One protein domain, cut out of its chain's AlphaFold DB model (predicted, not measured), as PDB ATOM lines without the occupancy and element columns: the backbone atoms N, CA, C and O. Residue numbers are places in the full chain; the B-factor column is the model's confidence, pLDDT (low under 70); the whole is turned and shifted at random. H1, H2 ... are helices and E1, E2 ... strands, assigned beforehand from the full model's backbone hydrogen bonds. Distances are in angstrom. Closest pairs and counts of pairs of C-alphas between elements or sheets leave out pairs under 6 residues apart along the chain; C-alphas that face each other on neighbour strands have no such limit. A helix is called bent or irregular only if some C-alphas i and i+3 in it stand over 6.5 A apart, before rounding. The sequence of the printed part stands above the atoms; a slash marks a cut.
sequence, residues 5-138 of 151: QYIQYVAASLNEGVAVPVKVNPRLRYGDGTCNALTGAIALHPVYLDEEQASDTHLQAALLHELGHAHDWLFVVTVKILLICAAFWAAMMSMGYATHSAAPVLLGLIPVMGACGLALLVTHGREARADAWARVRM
ATOM      1  N   GLN A   5     -21.483 -32.633   2.697       91.88
ATOM      2  CA  GLN A   5     -20.292 -31.851   2.356       91.88
ATOM      3  C   GLN A   5     -20.344 -30.442   2.958       91.88
ATOM      4  O   GLN A   5     -19.332 -29.962   3.458       91.88
ATOM      5  N   TYR A   6     -21.522 -29.806   2.972       92.31
ATOM      6  CA  TYR A   6     -21.716 -28.523   3.645       92.31
ATOM      7  C   TYR A   6     -21.460 -28.640   5.150       92.31
ATOM      8  O   TYR A   6     -20.694 -27.865   5.710       92.31
ATOM      9  N   ILE A   7     -22.026 -29.659   5.800       91.88
ATOM     10  CA  ILE A   7     -21.825 -29.888   7.238       91.88
ATOM     11  C   ILE A   7     -20.345 -30.143   7.559       91.88
ATOM     12  O   ILE A   7     -19.823 -29.604   8.532       91.88
ATOM     13  N   GLN A   8     -19.645 -30.926   6.734       92.75
ATOM     14  CA  GLN A   8     -18.204 -31.160   6.877       92.75
ATOM     15  C   GLN A   8     -17.388 -29.876   6.696       92.75
ATOM     16  O   GLN A   8     -16.429 -29.657   7.432       92.75
ATOM     17  N   TYR A   9     -17.778 -29.018   5.751       92.25
ATOM     18  CA  TYR A   9     -17.163 -27.707   5.556       92.25
ATOM     19  C   TYR A   9     -17.348 -26.807   6.785       92.25
ATOM     20  O   TYR A   9     -16.374 -26.223   7.255       92.25
ATOM     21  N   VAL A  10     -18.558 -26.750   7.349       91.75
ATOM     22  CA  VAL A  10     -18.837 -26.002   8.587       91.75
ATOM     23  C   VAL A  10     -18.039 -26.575   9.764       91.75
ATOM     24  O   VAL A  10     -17.424 -25.831  10.516       91.75
ATOM     25  N   ALA A  11     -17.973 -27.899   9.912       90.94
ATOM     26  CA  ALA A  11     -17.176 -28.523  10.968       90.94
ATOM     27  C   ALA A  11     -15.680 -28.188  10.837       90.94
ATOM     28  O   ALA A  11     -15.024 -27.893  11.834       90.94
ATOM     29  N   ALA A  12     -15.146 -28.191   9.613       90.31
ATOM     30  CA  ALA A  12     -13.763 -27.810   9.354       90.31
ATOM     31  C   ALA A  12     -13.517 -26.318   9.629       90.31
ATOM     32  O   ALA A  12     -12.493 -25.980  10.216       90.31
ATOM     33  N   SER A  13     -14.443 -25.426   9.262       91.19
ATOM     34  CA  SER A  13     -14.293 -23.990   9.530       91.19
ATOM     35  C   SER A  13     -14.314 -23.678  11.031       91.19
ATOM     36  O   SER A  13     -13.522 -22.859  11.494       91.19
ATOM     37  N   LEU A  14     -15.139 -24.391  11.802       88.75
ATOM     38  CA  LEU A  14     -15.184 -24.301  13.265       88.75
ATOM     39  C   LEU A  14     -13.941 -24.902  13.946       88.75
ATOM     40  O   LEU A  14     -13.621 -24.529  15.075       88.75
ATOM     41  N   ASN A  15     -13.235 -25.809  13.268       89.75
ATOM     42  CA  ASN A  15     -12.040 -26.492  13.766       89.75
ATOM     43  C   ASN A  15     -10.744 -25.966  13.121       89.75
ATOM     44  O   ASN A  15      -9.848 -26.743  12.796       89.75
ATOM     45  N   GLU A  16     -10.657 -24.653  12.892       86.69
ATOM     46  CA  GLU A  16      -9.440 -23.980  12.397       86.69
ATOM     47  C   GLU A  16      -8.931 -24.535  11.048       86.69
ATOM     48  O   GLU A  16      -7.738 -24.539  10.751       86.69
ATOM     49  N   GLY A  17      -9.846 -25.021  10.206       80.94
ATOM     50  CA  GLY A  17      -9.544 -25.607   8.899       80.94
ATOM     51  C   GLY A  17      -9.121 -27.079   8.943       80.94
ATOM     52  O   GLY A  17      -8.884 -27.669   7.886       80.94
ATOM     53  N   VAL A  18      -9.049 -27.702  10.123       82.44
ATOM     54  CA  VAL A  18      -8.728 -29.127  10.252       82.44
ATOM     55  C   VAL A  18      -9.949 -29.962   9.885       82.44
ATOM     56  O   VAL A  18     -11.005 -29.868  10.511       82.44
ATOM     57  N   ALA A  19      -9.790 -30.813   8.871       83.12
ATOM     58  CA  ALA A  19     -10.853 -31.684   8.396       83.12
ATOM     59  C   ALA A  19     -11.311 -32.656   9.494       83.12
ATOM     60  O   ALA A  19     -10.513 -33.428  10.030       83.12
ATOM     61  N   VAL A  20     -12.616 -32.653   9.780       81.50
ATOM     62  CA  VAL A  20     -13.244 -33.565  10.741       81.50
ATOM     63  C   VAL A  20     -14.196 -34.506  10.004       81.50
ATOM     64  O   VAL A  20     -15.066 -34.036   9.265       81.50
ATOM     65  N   PRO A  21     -14.067 -35.838  10.164       88.88
ATOM     66  CA  PRO A  21     -14.974 -36.773   9.518       88.88
ATOM     67  C   PRO A  21     -16.372 -36.655  10.133       88.88
ATOM     68  O   PRO A  21     -16.601 -37.146  11.236       88.88
ATOM     69  N   VAL A  22     -17.312 -36.043   9.410       90.69
ATOM     70  CA  VAL A  22     -18.725 -35.981   9.817       90.69
ATOM     71  C   VAL A  22     -19.553 -36.975   9.013       90.69
ATOM     72  O   VAL A  22     -19.437 -37.046   7.785       90.69
ATOM     73  N   LYS A  23     -20.399 -37.739   9.702       92.19
ATOM     74  CA  LYS A  23     -21.389 -38.645   9.109       92.19
ATOM     75  C   LYS A  23     -22.762 -38.389   9.717       92.19
ATOM     76  O   LYS A  23     -22.877 -37.932  10.847       92.19
ATOM     77  N   VAL A  24     -23.809 -38.739   8.983       87.50
ATOM     78  CA  VAL A  24     -25.170 -38.758   9.526       87.50
ATOM     79  C   VAL A  24     -25.477 -40.167   9.998       87.50
ATOM     80  O   VAL A  24     -25.236 -41.134   9.270       87.50
ATOM     81  N   ASN A  25     -25.993 -40.288  11.217       87.12
ATOM     82  CA  ASN A  25     -26.378 -41.570  11.784       87.12
ATOM     83  C   ASN A  25     -27.879 -41.578  12.111       87.12
ATOM     84  O   ASN A  25     -28.278 -41.053  13.146       87.12
ATOM     85  N   PRO A  26     -28.724 -42.232  11.292       82.44
ATOM     86  CA  PRO A  26     -30.166 -42.301  11.539       82.44
ATOM     87  C   PRO A  26     -30.533 -43.176  12.747       82.44
ATOM     88  O   PRO A  26     -31.692 -43.228  13.141       82.44
ATOM     89  N   ARG A  27     -29.570 -43.907  13.327       82.94
ATOM     90  CA  ARG A  27     -29.781 -44.720  14.535       82.94
ATOM     91  C   ARG A  27     -29.485 -43.956  15.823       82.94
ATOM     92  O   ARG A  27     -29.602 -44.550  16.894       82.94
ATOM     93  N   LEU A  28     -29.067 -42.693  15.733       78.38
ATOM     94  CA  LEU A  28     -28.874 -41.848  16.903       78.38
ATOM     95  C   LEU A  28     -30.259 -41.583  17.518       78.38
ATOM     96  O   LEU A  28     -31.067 -40.878  16.931       78.38
ATOM     97  N   ARG A  29     -30.577 -42.252  18.634       68.81
ATOM     98  CA  ARG A  29     -31.890 -42.141  19.302       68.81
ATOM     99  C   ARG A  29     -31.928 -41.072  20.391       68.81
ATOM    100  O   ARG A  29     -33.010 -40.658  20.779       68.81
ATOM    101  N   TYR A  30     -30.762 -40.692  20.902       66.94
ATOM    102  CA  TYR A  30     -30.604 -39.764  22.014       66.94
ATOM    103  C   TYR A  30     -29.461 -38.807  21.689       66.94
ATOM    104  O   TYR A  30     -28.401 -39.262  21.251       66.94
ATOM    105  N   GLY A  31     -29.691 -37.519  21.933       69.94
ATOM    106  CA  GLY A  31     -28.738 -36.448  21.653       69.94
ATOM    107  C   GLY A  31     -28.736 -35.984  20.196       69.94
ATOM    108  O   GLY A  31     -29.317 -36.612  19.312       69.94
ATOM    109  N   ASP A  32     -28.051 -34.869  19.975       79.25
ATOM    110  CA  ASP A  32     -27.922 -34.205  18.676       79.25
ATOM    111  C   ASP A  32     -26.760 -34.772  17.842       79.25
ATOM    112  O   ASP A  32     -26.789 -34.782  16.604       79.25
ATOM    113  N   GLY A  33     -25.750 -35.314  18.525       85.19
ATOM    114  CA  GLY A  33     -24.568 -35.901  17.924       85.19
ATOM    115  C   GLY A  33     -23.836 -36.869  18.849       85.19
ATOM    116  O   GLY A  33     -24.246 -37.150  19.974       85.19
ATOM    117  N   THR A  34     -22.769 -37.458  18.318       87.25
ATOM    118  CA  THR A  34     -21.770 -38.176  19.102       87.25
ATOM    119  C   THR A  34     -20.407 -38.112  18.428       87.25
ATOM    120  O   THR A  34     -20.288 -38.274  17.210       87.25
ATOM    121  N   CYS A  35     -19.365 -37.947  19.231       88.06
ATOM    122  CA  CYS A  35     -17.982 -37.981  18.788       88.06
ATOM    123  C   CYS A  35     -17.276 -39.264  19.241       88.06
ATOM    124  O   CYS A  35     -17.246 -39.621  20.428       88.06
ATOM    125  N   ASN A  36     -16.628 -39.937  18.290       85.31
ATOM    126  CA  ASN A  36     -15.709 -41.025  18.582       85.31
ATOM    127  C   ASN A  36     -14.407 -40.458  19.166       85.31
ATOM    128  O   ASN A  36     -13.590 -39.883  18.453       85.31
ATOM    129  N   ALA A  37     -14.184 -40.692  20.457       75.12
ATOM    130  CA  ALA A  37     -13.010 -40.207  21.182       75.12
ATOM    131  C   ALA A  37     -11.658 -40.799  20.722       75.12
ATOM    132  O   ALA A  37     -10.631 -40.392  21.237       75.12
ATOM    133  N   LEU A  38     -11.611 -41.778  19.815       74.31
ATOM    134  CA  LEU A  38     -10.348 -42.284  19.252       74.31
ATOM    135  C   LEU A  38     -10.026 -41.662  17.896       74.31
ATOM    136  O   LEU A  38      -8.861 -41.461  17.574       74.31
ATOM    137  N   THR A  39     -11.048 -41.403  17.082       80.88
ATOM    138  CA  THR A  39     -10.867 -40.948  15.697       80.88
ATOM    139  C   THR A  39     -11.258 -39.491  15.479       80.88
ATOM    140  O   THR A  39     -11.049 -38.977  14.383       80.88
ATOM    141  N   GLY A  40     -11.881 -38.845  16.469       81.12
ATOM    142  CA  GLY A  40     -12.486 -37.517  16.332       81.12
ATOM    143  C   GLY A  40     -13.670 -37.481  15.361       81.12
ATOM    144  O   GLY A  40     -14.142 -36.407  15.009       81.12
ATOM    145  N   ALA A  41     -14.136 -38.639  14.877       88.25
ATOM    146  CA  ALA A  41     -15.229 -38.701  13.919       88.25
ATOM    147  C   ALA A  41     -16.557 -38.359  14.600       88.25
ATOM    148  O   ALA A  41     -16.906 -38.963  15.618       88.25
ATOM    149  N   ILE A  42     -17.308 -37.450  13.988       92.00
ATOM    150  CA  ILE A  42     -18.594 -36.965  14.482       92.00
ATOM    151  C   ILE A  42     -19.716 -37.667  13.717       92.00
ATOM    152  O   ILE A  42     -19.702 -37.754  12.485       92.00
ATOM    153  N   ALA A  43     -20.711 -38.160  14.442       91.44
ATOM    154  CA  ALA A  43     -21.969 -38.627  13.889       91.44
ATOM    155  C   ALA A  43     -23.105 -37.722  14.372       91.44
ATOM    156  O   ALA A  43     -23.283 -37.572  15.572       91.44
ATOM    157  N   LEU A  44     -23.873 -37.143  13.450       90.50
ATOM    158  CA  LEU A  44     -24.986 -36.236  13.754       90.50
ATOM    159  C   LEU A  44     -26.347 -36.876  13.487       90.50
ATOM    160  O   LEU A  44     -26.480 -37.753  12.618       90.50
ATOM    161  N   HIS A  45     -27.362 -36.388  14.199       89.44
ATOM    162  CA  HIS A  45     -28.759 -36.710  13.933       89.44
ATOM    163  C   HIS A  45     -29.193 -36.178  12.544       89.44
ATOM    164  O   HIS A  45     -28.783 -35.085  12.141       89.44
ATOM    165  N   PRO A  46     -30.023 -36.909  11.771       87.38
ATOM    166  CA  PRO A  46     -30.445 -36.494  10.429       87.38
ATOM    167  C   PRO A  46     -31.239 -35.181  10.373       87.38
ATOM    168  O   PRO A  46     -31.300 -34.588   9.301       87.38
ATOM    169  N   VAL A  47     -31.792 -34.703  11.495       87.00
ATOM    170  CA  VAL A  47     -32.512 -33.412  11.585       87.00
ATOM    171  C   VAL A  47     -31.690 -32.244  11.036       87.00
ATOM    172  O   VAL A  47     -32.227 -31.350  10.398       87.00
ATOM    173  N   TYR A  48     -30.364 -32.295  11.182       87.00
ATOM    174  CA  TYR A  48     -29.468 -31.243  10.712       87.00
ATOM    175  C   TYR A  48     -29.304 -31.184   9.186       87.00
ATOM    176  O   TYR A  48     -28.776 -30.200   8.664       87.00
ATOM    177  N   LEU A  49     -29.771 -32.204   8.456       86.81
ATOM    178  CA  LEU A  49     -29.879 -32.149   6.995       86.81
ATOM    179  C   LEU A  49     -31.041 -31.259   6.535       86.81
ATOM    180  O   LEU A  49     -31.066 -30.846   5.374       86.81
ATOM    181  N   ASP A  50     -31.987 -30.957   7.420       86.31
ATOM    182  CA  ASP A  50     -33.137 -30.119   7.122       86.31
ATOM    183  C   ASP A  50     -32.957 -28.713   7.718       86.31
ATOM    184  O   ASP A  50     -32.714 -28.534   8.911       86.31
ATOM    185  N   GLU A  51     -33.038 -27.700   6.857       82.94
ATOM    186  CA  GLU A  51     -32.900 -26.289   7.243       82.94
ATOM    187  C   GLU A  51     -34.145 -25.769   7.956       82.94
ATOM    188  O   GLU A  51     -34.032 -24.862   8.779       82.94
ATOM    189  N   GLU A  52     -35.309 -26.360   7.677       83.06
ATOM    190  CA  GLU A  52     -36.567 -25.982   8.320       83.06
ATOM    191  C   GLU A  52     -36.632 -26.492   9.766       83.06
ATOM    192  O   GLU A  52     -37.234 -25.849  10.622       83.06
ATOM    193  N   GLN A  53     -35.979 -27.625  10.054       81.25
ATOM    194  CA  GLN A  53     -35.988 -28.245  11.384       81.25
ATOM    195  C   GLN A  53     -34.823 -27.798  12.272       81.25
ATOM    196  O   GLN A  53     -34.965 -27.754  13.492       81.25
ATOM    197  N   ALA A  54     -33.671 -27.462  11.689       81.62
ATOM    198  CA  ALA A  54     -32.510 -26.987  12.430       81.62
ATOM    199  C   ALA A  54     -31.871 -25.808  11.703       81.62
ATOM    200  O   ALA A  54     -31.453 -25.937  10.554       81.62
ATOM    201  N   SER A  55     -31.736 -24.665  12.379       86.38
ATOM    202  CA  SER A  55     -31.017 -23.513  11.827       86.38
ATOM    203  C   SER A  55     -29.505 -23.760  11.775       86.38
ATOM    204  O   SER A  55     -28.971 -24.618  12.480       86.38
ATOM    205  N   ASP A  56     -28.789 -22.972  10.970       87.88
ATOM    206  CA  ASP A  56     -27.323 -23.053  10.894       87.88
ATOM    207  C   ASP A  56     -26.657 -22.788  12.249       87.88
ATOM    208  O   ASP A  56     -25.644 -23.399  12.574       87.88
ATOM    209  N   THR A  57     -27.265 -21.938  13.073       85.88
ATOM    210  CA  THR A  57     -26.842 -21.668  14.448       85.88
ATOM    211  C   THR A  57     -26.911 -22.930  15.317       85.88
ATOM    212  O   THR A  57     -25.937 -23.255  15.991       85.88
ATOM    213  N   HIS A  58     -28.013 -23.691  15.252       85.88
ATOM    214  CA  HIS A  58     -28.139 -24.961  15.980       85.88
ATOM    215  C   HIS A  58     -27.130 -26.000  15.484       85.88
ATOM    216  O   HIS A  58     -26.516 -26.696  16.291       85.88
ATOM    217  N   LEU A  59     -26.927 -26.087  14.164       88.25
ATOM    218  CA  LEU A  59     -25.929 -26.978  13.573       88.25
ATOM    219  C   LEU A  59     -24.512 -26.643  14.064       88.25
ATOM    220  O   LEU A  59     -23.775 -27.541  14.467       88.25
ATOM    221  N   GLN A  60     -24.126 -25.366  14.032       89.81
ATOM    222  CA  GLN A  60     -22.809 -24.921  14.491       89.81
ATOM    223  C   GLN A  60     -22.601 -25.218  15.974       89.81
ATOM    224  O   GLN A  60     -21.526 -25.672  16.354       89.81
ATOM    225  N   ALA A  61     -23.628 -25.019  16.798       86.81
ATOM    226  CA  ALA A  61     -23.530 -25.271  18.225       86.81
ATOM    227  C   ALA A  61     -23.389 -26.768  18.552       86.81
ATOM    228  O   ALA A  61     -22.503 -27.142  19.322       86.81
ATOM    229  N   ALA A  62     -24.181 -27.629  17.900       88.94
ATOM    230  CA  ALA A  62     -24.035 -29.081  18.014       88.94
ATOM    231  C   ALA A  62     -22.640 -29.539  17.553       88.94
ATOM    232  O   ALA A  62     -21.965 -30.299  18.245       88.94
ATOM    233  N   LEU A  63     -22.154 -29.017  16.422       91.25
ATOM    234  CA  LEU A  63     -20.805 -29.304  15.934       91.25
ATOM    235  C   LEU A  63     -19.718 -28.834  16.904       91.25
ATOM    236  O   LEU A  63     -18.774 -29.576  17.142       91.25
ATOM    237  N   LEU A  64     -19.829 -27.636  17.479       91.25
ATOM    238  CA  LEU A  64     -18.854 -27.114  18.441       91.25
ATOM    239  C   LEU A  64     -18.781 -27.961  19.715       91.25
ATOM    240  O   LEU A  64     -17.677 -28.193  20.212       91.25
ATOM    241  N   HIS A  65     -19.919 -28.446  20.217       90.75
ATOM    242  CA  HIS A  65     -19.961 -29.373  21.349       90.75
ATOM    243  C   HIS A  65     -19.252 -30.695  20.999       90.75
ATOM    244  O   HIS A  65     -18.330 -31.116  21.701       90.75
ATOM    245  N   GLU A  66     -19.579 -31.306  19.857       90.44
ATOM    246  CA  GLU A  66     -18.929 -32.550  19.414       90.44
ATOM    247  C   GLU A  66     -17.434 -32.375  19.103       90.44
ATOM    248  O   GLU A  66     -16.621 -33.261  19.376       90.44
ATOM    249  N   LEU A  67     -17.032 -31.211  18.594       90.12
ATOM    250  CA  LEU A  67     -15.625 -30.846  18.445       90.12
ATOM    251  C   LEU A  67     -14.945 -30.683  19.806       90.12
ATOM    252  O   LEU A  67     -13.790 -31.071  19.948       90.12
ATOM    253  N   GLY A  68     -15.642 -30.175  20.822       89.19
ATOM    254  CA  GLY A  68     -15.149 -30.143  22.198       89.19
ATOM    255  C   GLY A  68     -14.782 -31.540  22.706       89.19
ATOM    256  O   GLY A  68     -13.700 -31.730  23.267       89.19
ATOM    257  N   HIS A  69     -15.611 -32.545  22.406       88.19
ATOM    258  CA  HIS A  69     -15.283 -33.953  22.662       88.19
ATOM    259  C   HIS A  69     -14.068 -34.437  21.868       88.19
ATOM    260  O   HIS A  69     -13.255 -35.198  22.398       88.19
ATOM    261  N   ALA A  70     -13.933 -34.002  20.613       85.44
ATOM    262  CA  ALA A  70     -12.783 -34.330  19.776       85.44
ATOM    263  C   ALA A  70     -11.487 -33.684  20.283       85.44
ATOM    264  O   ALA A  70     -10.448 -34.318  20.181       85.44
ATOM    265  N   HIS A  71     -11.526 -32.479  20.859       84.12
ATOM    266  CA  HIS A  71     -10.368 -31.825  21.488       84.12
ATOM    267  C   HIS A  71      -9.990 -32.475  22.821       84.12
ATOM    268  O   HIS A  71      -8.816 -32.508  23.190       84.12
ATOM    269  N   ASP A  72     -10.966 -33.057  23.519       83.00
ATOM    270  CA  ASP A  72     -10.752 -33.704  24.813       83.00
ATOM    271  C   ASP A  72     -10.309 -35.181  24.742       83.00
ATOM    272  O   ASP A  72     -10.199 -35.894  25.745       83.00
ATOM    273  N   TRP A  73     -10.048 -35.675  23.535       75.94
ATOM    274  CA  TRP A  73      -9.816 -37.091  23.279       75.94
ATOM    275  C   TRP A  73      -8.630 -37.678  24.063       75.94
ATOM    276  O   TRP A  73      -8.763 -38.741  24.674       75.94
ATOM    277  N   LEU A  74      -7.494 -36.968  24.102       75.56
ATOM    278  CA  LEU A  74      -6.277 -37.411  24.795       75.56
ATOM    279  C   LEU A  74      -6.529 -37.597  26.284       75.56
ATOM    280  O   LEU A  74      -6.199 -38.643  26.835       75.56
ATOM    281  N   PHE A  75      -7.151 -36.611  26.927       79.50
ATOM    282  CA  PHE A  75      -7.465 -36.675  28.348       79.50
ATOM    283  C   PHE A  75      -8.370 -37.871  28.653       79.50
ATOM    284  O   PHE A  75      -8.069 -38.652  29.554       79.50
ATOM    285  N   VAL A  76      -9.432 -38.076  27.867       75.56
ATOM    286  CA  VAL A  76     -10.368 -39.194  28.067       75.56
ATOM    287  C   VAL A  76      -9.675 -40.545  27.878       75.56
ATOM    288  O   VAL A  76      -9.873 -41.457  28.686       75.56
ATOM    289  N   VAL A  77      -8.860 -40.692  26.830       78.75
ATOM    290  CA  VAL A  77      -8.099 -41.922  26.569       78.75
ATOM    291  C   VAL A  77      -7.106 -42.183  27.703       78.75
ATOM    292  O   VAL A  77      -7.091 -43.289  28.249       78.75
ATOM    293  N   THR A  78      -6.339 -41.175  28.125       81.12
ATOM    294  CA  THR A  78      -5.376 -41.294  29.229       81.12
ATOM    295  C   THR A  78      -6.064 -41.663  30.541       81.12
ATOM    296  O   THR A  78      -5.628 -42.600  31.208       81.12
ATOM    297  N   VAL A  79      -7.168 -41.002  30.902       82.88
ATOM    298  CA  VAL A  79      -7.907 -41.289  32.142       82.88
ATOM    299  C   VAL A  79      -8.462 -42.716  32.147       82.88
ATOM    300  O   VAL A  79      -8.349 -43.408  33.158       82.88
ATOM    301  N   LYS A  80      -9.001 -43.200  31.021       78.75
ATOM    302  CA  LYS A  80      -9.480 -44.589  30.906       78.75
ATOM    303  C   LYS A  80      -8.352 -45.605  31.073       78.75
ATOM    304  O   LYS A  80      -8.533 -46.588  31.786       78.75
ATOM    305  N   ILE A  81      -7.196 -45.364  30.451       83.25
ATOM    306  CA  ILE A  81      -6.022 -46.235  30.600       83.25
ATOM    307  C   ILE A  81      -5.568 -46.260  32.063       83.25
ATOM    308  O   ILE A  81      -5.400 -47.341  32.624       83.25
ATOM    309  N   LEU A  82      -5.444 -45.095  32.708       83.25
ATOM    310  CA  LEU A  82      -5.056 -44.999  34.119       83.25
ATOM    311  C   LEU A  82      -6.039 -45.734  35.040       83.25
ATOM    312  O   LEU A  82      -5.604 -46.441  35.945       83.25
ATOM    313  N   LEU A  83      -7.346 -45.624  34.783       81.88
ATOM    314  CA  LEU A  83      -8.380 -46.349  35.524       81.88
ATOM    315  C   LEU A  83      -8.255 -47.870  35.381       81.88
ATOM    316  O   LEU A  83      -8.343 -48.586  36.380       81.88
ATOM    317  N   ILE A  84      -8.014 -48.366  34.164       81.94
ATOM    318  CA  ILE A  84      -7.793 -49.797  33.907       81.94
ATOM    319  C   ILE A  84      -6.525 -50.273  34.624       81.94
ATOM    320  O   ILE A  84      -6.558 -51.295  35.311       81.94
ATOM    321  N   CYS A  85      -5.423 -49.524  34.516       83.12
ATOM    322  CA  CYS A  85      -4.174 -49.843  35.201       83.12
ATOM    323  C   CYS A  85      -4.350 -49.870  36.726       83.12
ATOM    324  O   CYS A  85      -3.874 -50.801  37.373       83.12
ATOM    325  N   ALA A  86      -5.063 -48.895  37.298       80.50
ATOM    326  CA  ALA A  86      -5.333 -48.827  38.731       80.50
ATOM    327  C   ALA A  86      -6.205 -49.998  39.211       80.50
ATOM    328  O   ALA A  86      -5.890 -50.619  40.227       80.50
ATOM    329  N   ALA A  87      -7.260 -50.344  38.466       75.88
ATOM    330  CA  ALA A  87      -8.119 -51.485  38.780       75.88
ATOM    331  C   ALA A  87      -7.346 -52.813  38.721       75.88
ATOM    332  O   ALA A  87      -7.458 -53.634  39.633       75.88
ATOM    333  N   PHE A  88      -6.514 -53.005  37.691       77.50
ATOM    334  CA  PHE A  88      -5.683 -54.202  37.549       77.50
ATOM    335  C   PHE A  88      -4.636 -54.308  38.663       77.50
ATOM    336  O   PHE A  88      -4.479 -55.369  39.267       77.50
ATOM    337  N   TRP A  89      -3.968 -53.200  38.992       79.69
ATOM    338  CA  TRP A  89      -3.010 -53.146  40.094       79.69
ATOM    339  C   TRP A  89      -3.669 -53.485  41.439       79.69
ATOM    340  O   TRP A  89      -3.151 -54.317  42.186       79.69
ATOM    341  N   ALA A  90      -4.845 -52.918  41.725       72.69
ATOM    342  CA  ALA A  90      -5.590 -53.209  42.949       72.69
ATOM    343  C   ALA A  90      -6.030 -54.683  43.030       72.69
ATOM    344  O   ALA A  90      -5.952 -55.298  44.098       72.69
ATOM    345  N   ALA A  91      -6.439 -55.276  41.904       70.31
ATOM    346  CA  ALA A  91      -6.776 -56.696  41.824       70.31
ATOM    347  C   ALA A  91      -5.553 -57.597  42.072       70.31
ATOM    348  O   ALA A  91      -5.638 -58.527  42.877       70.31
ATOM    349  N   MET A  92      -4.400 -57.294  41.458       72.25
ATOM    350  CA  MET A  92      -3.146 -58.025  41.688       72.25
ATOM    351  C   MET A  92      -2.710 -57.974  43.155       72.25
ATOM    352  O   MET A  92      -2.369 -59.008  43.730       72.25
ATOM    353  N   MET A  93      -2.762 -56.792  43.777       70.31
ATOM    354  CA  MET A  93      -2.426 -56.642  45.194       70.31
ATOM    355  C   MET A  93      -3.376 -57.449  46.083       70.31
ATOM    356  O   MET A  93      -2.924 -58.103  47.015       70.31
ATOM    357  N   SER A  94      -4.672 -57.478  45.761       64.94
ATOM    358  CA  SER A  94      -5.679 -58.223  46.531       64.94
ATOM    359  C   SER A  94      -5.495 -59.746  46.451       64.94
ATOM    360  O   SER A  94      -5.775 -60.450  47.421       64.94
ATOM    361  N   MET A  95      -4.981 -60.267  45.331       62.56
ATOM    362  CA  MET A  95      -4.676 -61.694  45.163       62.56
ATOM    363  C   MET A  95      -3.446 -62.153  45.961       62.56
ATOM    364  O   MET A  95      -3.398 -63.305  46.387       62.56
ATOM    365  N   GLY A  96      -2.484 -61.260  46.221       60.44
ATOM    366  CA  GLY A  96      -1.303 -61.571  47.035       60.44
ATOM    367  C   GLY A  96      -1.609 -61.879  48.508       60.44
ATOM    368  O   GLY A  96      -0.806 -62.529  49.170       60.44
ATOM    369  N   TYR A  97      -2.773 -61.457  49.018       55.78
ATOM    370  CA  TYR A  97      -3.140 -61.582  50.437       55.78
ATOM    371  C   TYR A  97      -4.042 -62.779  50.777       55.78
ATOM    372  O   TYR A  97      -4.299 -63.015  51.957       55.78
ATOM    373  N   ALA A  98      -4.541 -63.550  49.804       53.53
ATOM    374  CA  ALA A  98      -5.503 -64.614  50.100       53.53
ATOM    375  C   ALA A  98      -5.444 -65.776  49.101       53.53
ATOM    376  O   ALA A  98      -6.123 -65.778  48.079       53.53
ATOM    377  N   THR A  99      -4.686 -66.820  49.432       54.78
ATOM    378  CA  THR A  99      -4.579 -68.038  48.611       54.78
ATOM    379  C   THR A  99      -5.704 -69.059  48.840       54.78
ATOM    380  O   THR A  99      -5.801 -70.015  48.076       54.78
ATOM    381  N   HIS A 100      -6.583 -68.886  49.843       54.03
ATOM    382  CA  HIS A 100      -7.544 -69.933  50.255       54.03
ATOM    383  C   HIS A 100      -8.965 -69.451  50.628       54.03
ATOM    384  O   HIS A 100      -9.642 -70.096  51.424       54.03
ATOM    385  N   SER A 101      -9.452 -68.330  50.090       59.03
ATOM    386  CA  SER A 101     -10.809 -67.828  50.386       59.03
ATOM    387  C   SER A 101     -11.458 -67.192  49.154       59.03
ATOM    388  O   SER A 101     -10.762 -66.837  48.209       59.03
ATOM    389  N   ALA A 102     -12.786 -67.029  49.162       58.59
ATOM    390  CA  ALA A 102     -13.535 -66.244  48.170       58.59
ATOM    391  C   ALA A 102     -13.448 -64.718  48.418       58.59
ATOM    392  O   ALA A 102     -13.761 -63.918  47.536       58.59
ATOM    393  N   ALA A 103     -12.971 -64.307  49.601       61.84
ATOM    394  CA  ALA A 103     -12.704 -62.915  49.972       61.84
ATOM    395  C   ALA A 103     -11.889 -62.077  48.945       61.84
ATOM    396  O   ALA A 103     -12.285 -60.939  48.702       61.84
ATOM    397  N   PRO A 104     -10.813 -62.570  48.293       59.56
ATOM    398  CA  PRO A 104     -10.049 -61.804  47.301       59.56
ATOM    399  C   PRO A 104     -10.840 -61.448  46.039       59.56
ATOM    400  O   PRO A 104     -10.586 -60.401  45.449       59.56
ATOM    401  N   VAL A 105     -11.831 -62.254  45.640       62.00
ATOM    402  CA  VAL A 105     -12.700 -61.923  44.495       62.00
ATOM    403  C   VAL A 105     -13.629 -60.759  44.852       62.00
ATOM    404  O   VAL A 105     -13.779 -59.826  44.069       62.00
ATOM    405  N   LEU A 106     -14.197 -60.765  46.064       66.00
ATOM    406  CA  LEU A 106     -15.043 -59.672  46.564       66.00
ATOM    407  C   LEU A 106     -14.242 -58.381  46.803       66.00
ATOM    408  O   LEU A 106     -14.709 -57.298  46.457       66.00
ATOM    409  N   LEU A 107     -13.018 -58.491  47.327       64.75
ATOM    410  CA  LEU A 107     -12.108 -57.352  47.489       64.75
ATOM    411  C   LEU A 107     -11.654 -56.778  46.140       64.75
ATOM    412  O   LEU A 107     -11.526 -55.563  46.022       64.75
ATOM    413  N   GLY A 108     -11.491 -57.617  45.114       64.44
ATOM    414  CA  GLY A 108     -11.207 -57.185  43.742       64.44
ATOM    415  C   GLY A 108     -12.385 -56.498  43.037       64.44
ATOM    416  O   GLY A 108     -12.163 -55.696  42.132       64.44
ATOM    417  N   LEU A 109     -13.633 -56.741  43.457       69.62
ATOM    418  CA  LEU A 109     -14.822 -56.087  42.886       69.62
ATOM    419  C   LEU A 109     -14.987 -54.629  43.339       69.62
ATOM    420  O   LEU A 109     -15.475 -53.803  42.569       69.62
ATOM    421  N   ILE A 110     -14.550 -54.284  44.551       73.69
ATOM    422  CA  ILE A 110     -14.616 -52.913  45.091       73.69
ATOM    423  C   ILE A 110     -13.874 -51.892  44.200       73.69
ATOM    424  O   ILE A 110     -14.493 -50.895  43.821       73.69
ATOM    425  N   PRO A 111     -12.600 -52.099  43.804       69.12
ATOM    426  CA  PRO A 111     -11.899 -51.164  42.924       69.12
ATOM    427  C   PRO A 111     -12.493 -51.124  41.512       69.12
ATOM    428  O   PRO A 111     -12.455 -50.070  40.882       69.12
ATOM    429  N   VAL A 112     -13.099 -52.214  41.024       72.12
ATOM    430  CA  VAL A 112     -13.821 -52.214  39.739       72.12
ATOM    431  C   VAL A 112     -15.068 -51.332  39.821       72.12
ATOM    432  O   VAL A 112     -15.248 -50.462  38.972       72.12
ATOM    433  N   MET A 113     -15.890 -51.479  40.866       76.50
ATOM    434  CA  MET A 113     -17.052 -50.607  41.081       76.50
ATOM    435  C   MET A 113     -16.637 -49.143  41.272       76.50
ATOM    436  O   MET A 113     -17.274 -48.247  40.717       76.50
ATOM    437  N   GLY A 114     -15.541 -48.892  41.997       76.88
ATOM    438  CA  GLY A 114     -14.960 -47.557  42.146       76.88
ATOM    439  C   GLY A 114     -14.507 -46.956  40.812       76.88
ATOM    440  O   GLY A 114     -14.812 -45.799  40.525       76.88
ATOM    441  N   ALA A 115     -13.855 -47.747  39.955       75.19
ATOM    442  CA  ALA A 115     -13.465 -47.326  38.611       75.19
ATOM    443  C   ALA A 115     -14.684 -47.036  37.718       75.19
ATOM    444  O   ALA A 115     -14.677 -46.042  36.991       75.19
ATOM    445  N   CYS A 116     -15.752 -47.838  37.806       76.62
ATOM    446  CA  CYS A 116     -17.017 -47.564  37.116       76.62
ATOM    447  C   CYS A 116     -17.660 -46.253  37.596       76.62
ATOM    448  O   CYS A 116     -18.083 -45.446  36.768       76.62
ATOM    449  N   GLY A 117     -17.694 -46.004  38.909       80.38
ATOM    450  CA  GLY A 117     -18.190 -44.744  39.466       80.38
ATOM    451  C   GLY A 117     -17.362 -43.535  39.021       80.38
ATOM    452  O   GLY A 117     -17.919 -42.516  38.611       80.38
ATOM    453  N   LEU A 118     -16.031 -43.654  39.007       79.31
ATOM    454  CA  LEU A 118     -15.163 -42.585  38.512       79.31
ATOM    455  C   LEU A 118     -15.350 -42.354  37.007       79.31
ATOM    456  O   LEU A 118     -15.336 -41.209  36.562       79.31
ATOM    457  N   ALA A 119     -15.593 -43.406  36.222       75.44
ATOM    458  CA  ALA A 119     -15.871 -43.276  34.794       75.44
ATOM    459  C   ALA A 119     -17.145 -42.453  34.515       75.44
ATOM    460  O   ALA A 119     -17.176 -41.691  33.545       75.44
ATOM    461  N   LEU A 120     -18.166 -42.544  35.378       79.50
ATOM    462  CA  LEU A 120     -19.359 -41.691  35.290       79.50
ATOM    463  C   LEU A 120     -19.018 -40.217  35.543       79.50
ATOM    464  O   LEU A 120     -19.404 -39.357  34.756       79.50
ATOM    465  N   LEU A 121     -18.231 -39.920  36.581       81.38
ATOM    466  CA  LEU A 121     -17.780 -38.551  36.871       81.38
ATOM    467  C   LEU A 121     -16.930 -37.973  35.735       81.38
ATOM    468  O   LEU A 121     -17.109 -36.818  35.354       81.38
ATOM    469  N   VAL A 122     -16.047 -38.786  35.151       80.06
ATOM    470  CA  VAL A 122     -15.248 -38.408  33.976       80.06
ATOM    471  C   VAL A 122     -16.151 -38.106  32.781       80.06
ATOM    472  O   VAL A 122     -15.886 -37.160  32.045       80.06
ATOM    473  N   THR A 123     -17.237 -38.862  32.606       79.56
ATOM    474  CA  THR A 123     -18.214 -38.617  31.537       79.56
ATOM    475  C   THR A 123     -18.938 -37.287  31.746       79.56
ATOM    476  O   THR A 123     -18.977 -36.478  30.827       79.56
ATOM    477  N   HIS A 124     -19.414 -36.991  32.958       82.94
ATOM    478  CA  HIS A 124     -20.024 -35.687  33.249       82.94
ATOM    479  C   HIS A 124     -19.044 -34.518  33.081       82.94
ATOM    480  O   HIS A 124     -19.406 -33.480  32.531       82.94
ATOM    481  N   GLY A 125     -17.793 -34.684  33.520       82.50
ATOM    482  CA  GLY A 125     -16.752 -33.673  33.327       82.50
ATOM    483  C   GLY A 125     -16.440 -33.425  31.849       82.50
ATOM    484  O   GLY A 125     -16.200 -32.285  31.458       82.50
ATOM    485  N   ARG A 126     -16.485 -34.477  31.024       84.19
ATOM    486  CA  ARG A 126     -16.302 -34.394  29.572       84.19
ATOM    487  C   ARG A 126     -17.423 -33.582  28.914       84.19
ATOM    488  O   ARG A 126     -17.112 -32.673  28.153       84.19
ATOM    489  N   GLU A 127     -18.685 -33.841  29.254       85.38
ATOM    490  CA  GLU A 127     -19.824 -33.041  28.765       85.38
ATOM    491  C   GLU A 127     -19.674 -31.561  29.150       85.38
ATOM    492  O   GLU A 127     -19.696 -30.680  28.295       85.38
ATOM    493  N   ALA A 128     -19.373 -31.278  30.422       85.19
ATOM    494  CA  ALA A 128     -19.197 -29.904  30.895       85.19
ATOM    495  C   ALA A 128     -18.050 -29.161  30.181       85.19
ATOM    496  O   ALA A 128     -18.117 -27.944  29.973       85.19
ATOM    497  N   ARG A 129     -16.985 -29.881  29.810       86.19
ATOM    498  CA  ARG A 129     -15.854 -29.326  29.060       86.19
ATOM    499  C   ARG A 129     -16.162 -29.130  27.583       86.19
ATOM    500  O   ARG A 129     -15.734 -28.113  27.041       86.19
ATOM    501  N   ALA A 130     -16.901 -30.043  26.961       87.44
ATOM    502  CA  ALA A 130     -17.410 -29.865  25.605       87.44
ATOM    503  C   ALA A 130     -18.312 -28.622  25.522       87.44
ATOM    504  O   ALA A 130     -18.124 -27.772  24.651       87.44
ATOM    505  N   ASP A 131     -19.180 -28.429  26.512       86.94
ATOM    506  CA  ASP A 131     -20.012 -27.231  26.611       86.94
ATOM    507  C   ASP A 131     -19.198 -25.958  26.843       86.94
ATOM    508  O   ASP A 131     -19.473 -24.912  26.254       86.94
ATOM    509  N   ALA A 132     -18.179 -26.010  27.707       85.62
ATOM    510  CA  ALA A 132     -17.299 -24.867  27.931       85.62
ATOM    511  C   ALA A 132     -16.534 -24.496  26.654       85.62
ATOM    512  O   ALA A 132     -16.402 -23.313  26.338       85.62
ATOM    513  N   TRP A 133     -16.078 -25.497  25.897       87.69
ATOM    514  CA  TRP A 133     -15.426 -25.304  24.607       87.69
ATOM    515  C   TRP A 133     -16.342 -24.620  23.591       87.69
ATOM    516  O   TRP A 133     -15.911 -23.675  22.922       87.69
ATOM    517  N   ALA A 134     -17.603 -25.056  23.514       87.62
ATOM    518  CA  ALA A 134     -18.610 -24.459  22.646       87.62
ATOM    519  C   ALA A 134     -18.933 -23.014  23.056       87.62
ATOM    520  O   ALA A 134     -18.859 -22.118  22.216       87.62
ATOM    521  N   ARG A 135     -19.178 -22.752  24.349       84.81
ATOM    522  CA  ARG A 135     -19.506 -21.406  24.868       84.81
ATOM    523  C   ARG A 135     -18.421 -20.363  24.605       84.81
ATOM    524  O   ARG A 135     -18.739 -19.207  24.357       84.81
ATOM    525  N   VAL A 136     -17.146 -20.754  24.647       86.44
ATOM    526  CA  VAL A 136     -16.029 -19.835  24.350       86.44
ATOM    527  C   VAL A 136     -16.017 -19.409  22.877       86.44
ATOM    528  O   VAL A 136     -15.566 -18.312  22.562       86.44
ATOM    529  N   ARG A 137     -16.509 -20.260  21.969       85.81
ATOM    530  CA  ARG A 137     -16.528 -20.008  20.516       85.81
ATOM    531  C   ARG A 137     -17.858 -19.461  20.013       85.81
ATOM    532  O   ARG A 137     -17.905 -18.868  18.941       85.81
ATOM    533  N   MET A 138     -18.914 -19.643  20.792       83.06
ATOM    534  CA  MET A 138     -20.262 -19.207  20.480       83.06
ATOM    535  C   MET A 138     -20.915 -18.658  21.748       83.06
ATOM    536  O   MET A 138     -21.690 -19.337  22.423       83.06
TER     537      MET A 138
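What this domain is: This is residues 5 to 138 of the 151 residues of an uncharacterized protein of Acidithiobacillus thiooxidans (UniProt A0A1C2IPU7). A long helical hairpin, H4 and H5, sticks out from a small head made of a short three-stranded sheet with H3 packed on it, H1 beside H3 and the short H2 near the sheet's rim. H4 starts out from the head right after H3, residues 97 to 102 make the free tip of the hairpin, and H5 comes back far enough for its residues 126 to 137 to pack on H3. The printed part has 134 residues with five named helices and three named strands, in the order H1 E1 E2 E3 H2 H3 H4 H5, and its class is mostly helix; the sheet, E1 E3 E2, is mixed. The whole is loose, with a radius of gyration of the C-alphas of 19.9 A, and spans 67 by 28 by 22 A, the hairpin making most of the length.

Where its parts are: The sheet is made of E1, residues 22 to 24, E2, residues 33 to 35, and E3, residues 42 to 44, which measure 7.0, 7.0 and 6.5 A from first to last C-alpha. E1 begins with C-alpha 22 at (-18.725, -35.981, 9.817). H3, residues 56 to 71, is 21.8 A long. H1, residues 5 to 14, is 14.2 A long, and H2, residues 46 to 49, is 5.6 A long. H4, residues 73 to 95, is 33.3 A long and begins with C-alpha 73 at (-9.816, -37.091, 23.279). H5, residues 103 to 137, is the longest helix at 52.2 A and ends with C-alpha 137 at (-16.528, -20.008, 20.516). H5 is neither bent nor irregular, but only just: C-alphas 108 and 111 are 6.1 A apart.

How they stand to each other: E3 is the inner strand, and E1 and E2 are the edge strands. E1 and E3 are parallel at 30 degrees, with N 23 and O 42 within hydrogen-bond range at 2.9 A. E2 and E3 form a hairpin, antiparallel at 169 degrees, with N 34 and O 43 at 2.8 A and N 43 and O 34 at 2.8 A, both within hydrogen-bond range. H3 is on the sheet at a height over the sheet of 9.0 A, over E2 and, only just, over E3, on which 3 of its C-alphas fall. It runs along the strands, at 22 degrees to E2 on the local plane, and its closest C-alphas to E2 are those of Glu 66 and Cys 35, 5.5 A apart. The head has two layers, helices on one face of a sheet, with H1 and H3 as the helices. H1 touches H3 with residues 60 to 67 of H3 alone, closest at the C-alphas of Ala 11 and Leu 63, 6.2 A, at a steep tilt of 63 degrees, the same way. H2 only grazes the sheet with its residues 46 to 49. H2 is close to H3 but not clearly touching, the C-alphas of Tyr 48 and Leu 59 being the closest at 6.2 A. H3 and H4 meet only through their link. H5 touches H3 with its residues 126 to 137 alone, closest at the C-alphas of Ala 130 and Gly 68, 4.1 A, at a steep tilt of 43 degrees, opposite ways. H4 and H5 form a helical hairpin; they touch at a shallow tilt of 11 degrees, opposite ways, the closest C-alphas being those of Ala 91 and Gly 108 at 4.9 A. H4 and H5 are not on the sheet. Every O i to N i+4 pair is within hydrogen-bond range in H1, H3 and H4, against 27 of 31 in H5, while H2 is too short for such a pair.

The domain as a whole: The two C-alphas farthest apart are those of Glu 52 and His 100, at 67.3 A. The printed part has no cut. No link is long, and those from E3 to H2 and from H3 to H4 are tight. The mean pLDDT of the printed part is 80.7; residues 29 to 31, residues 94 to 109 and residue 111 are under 70.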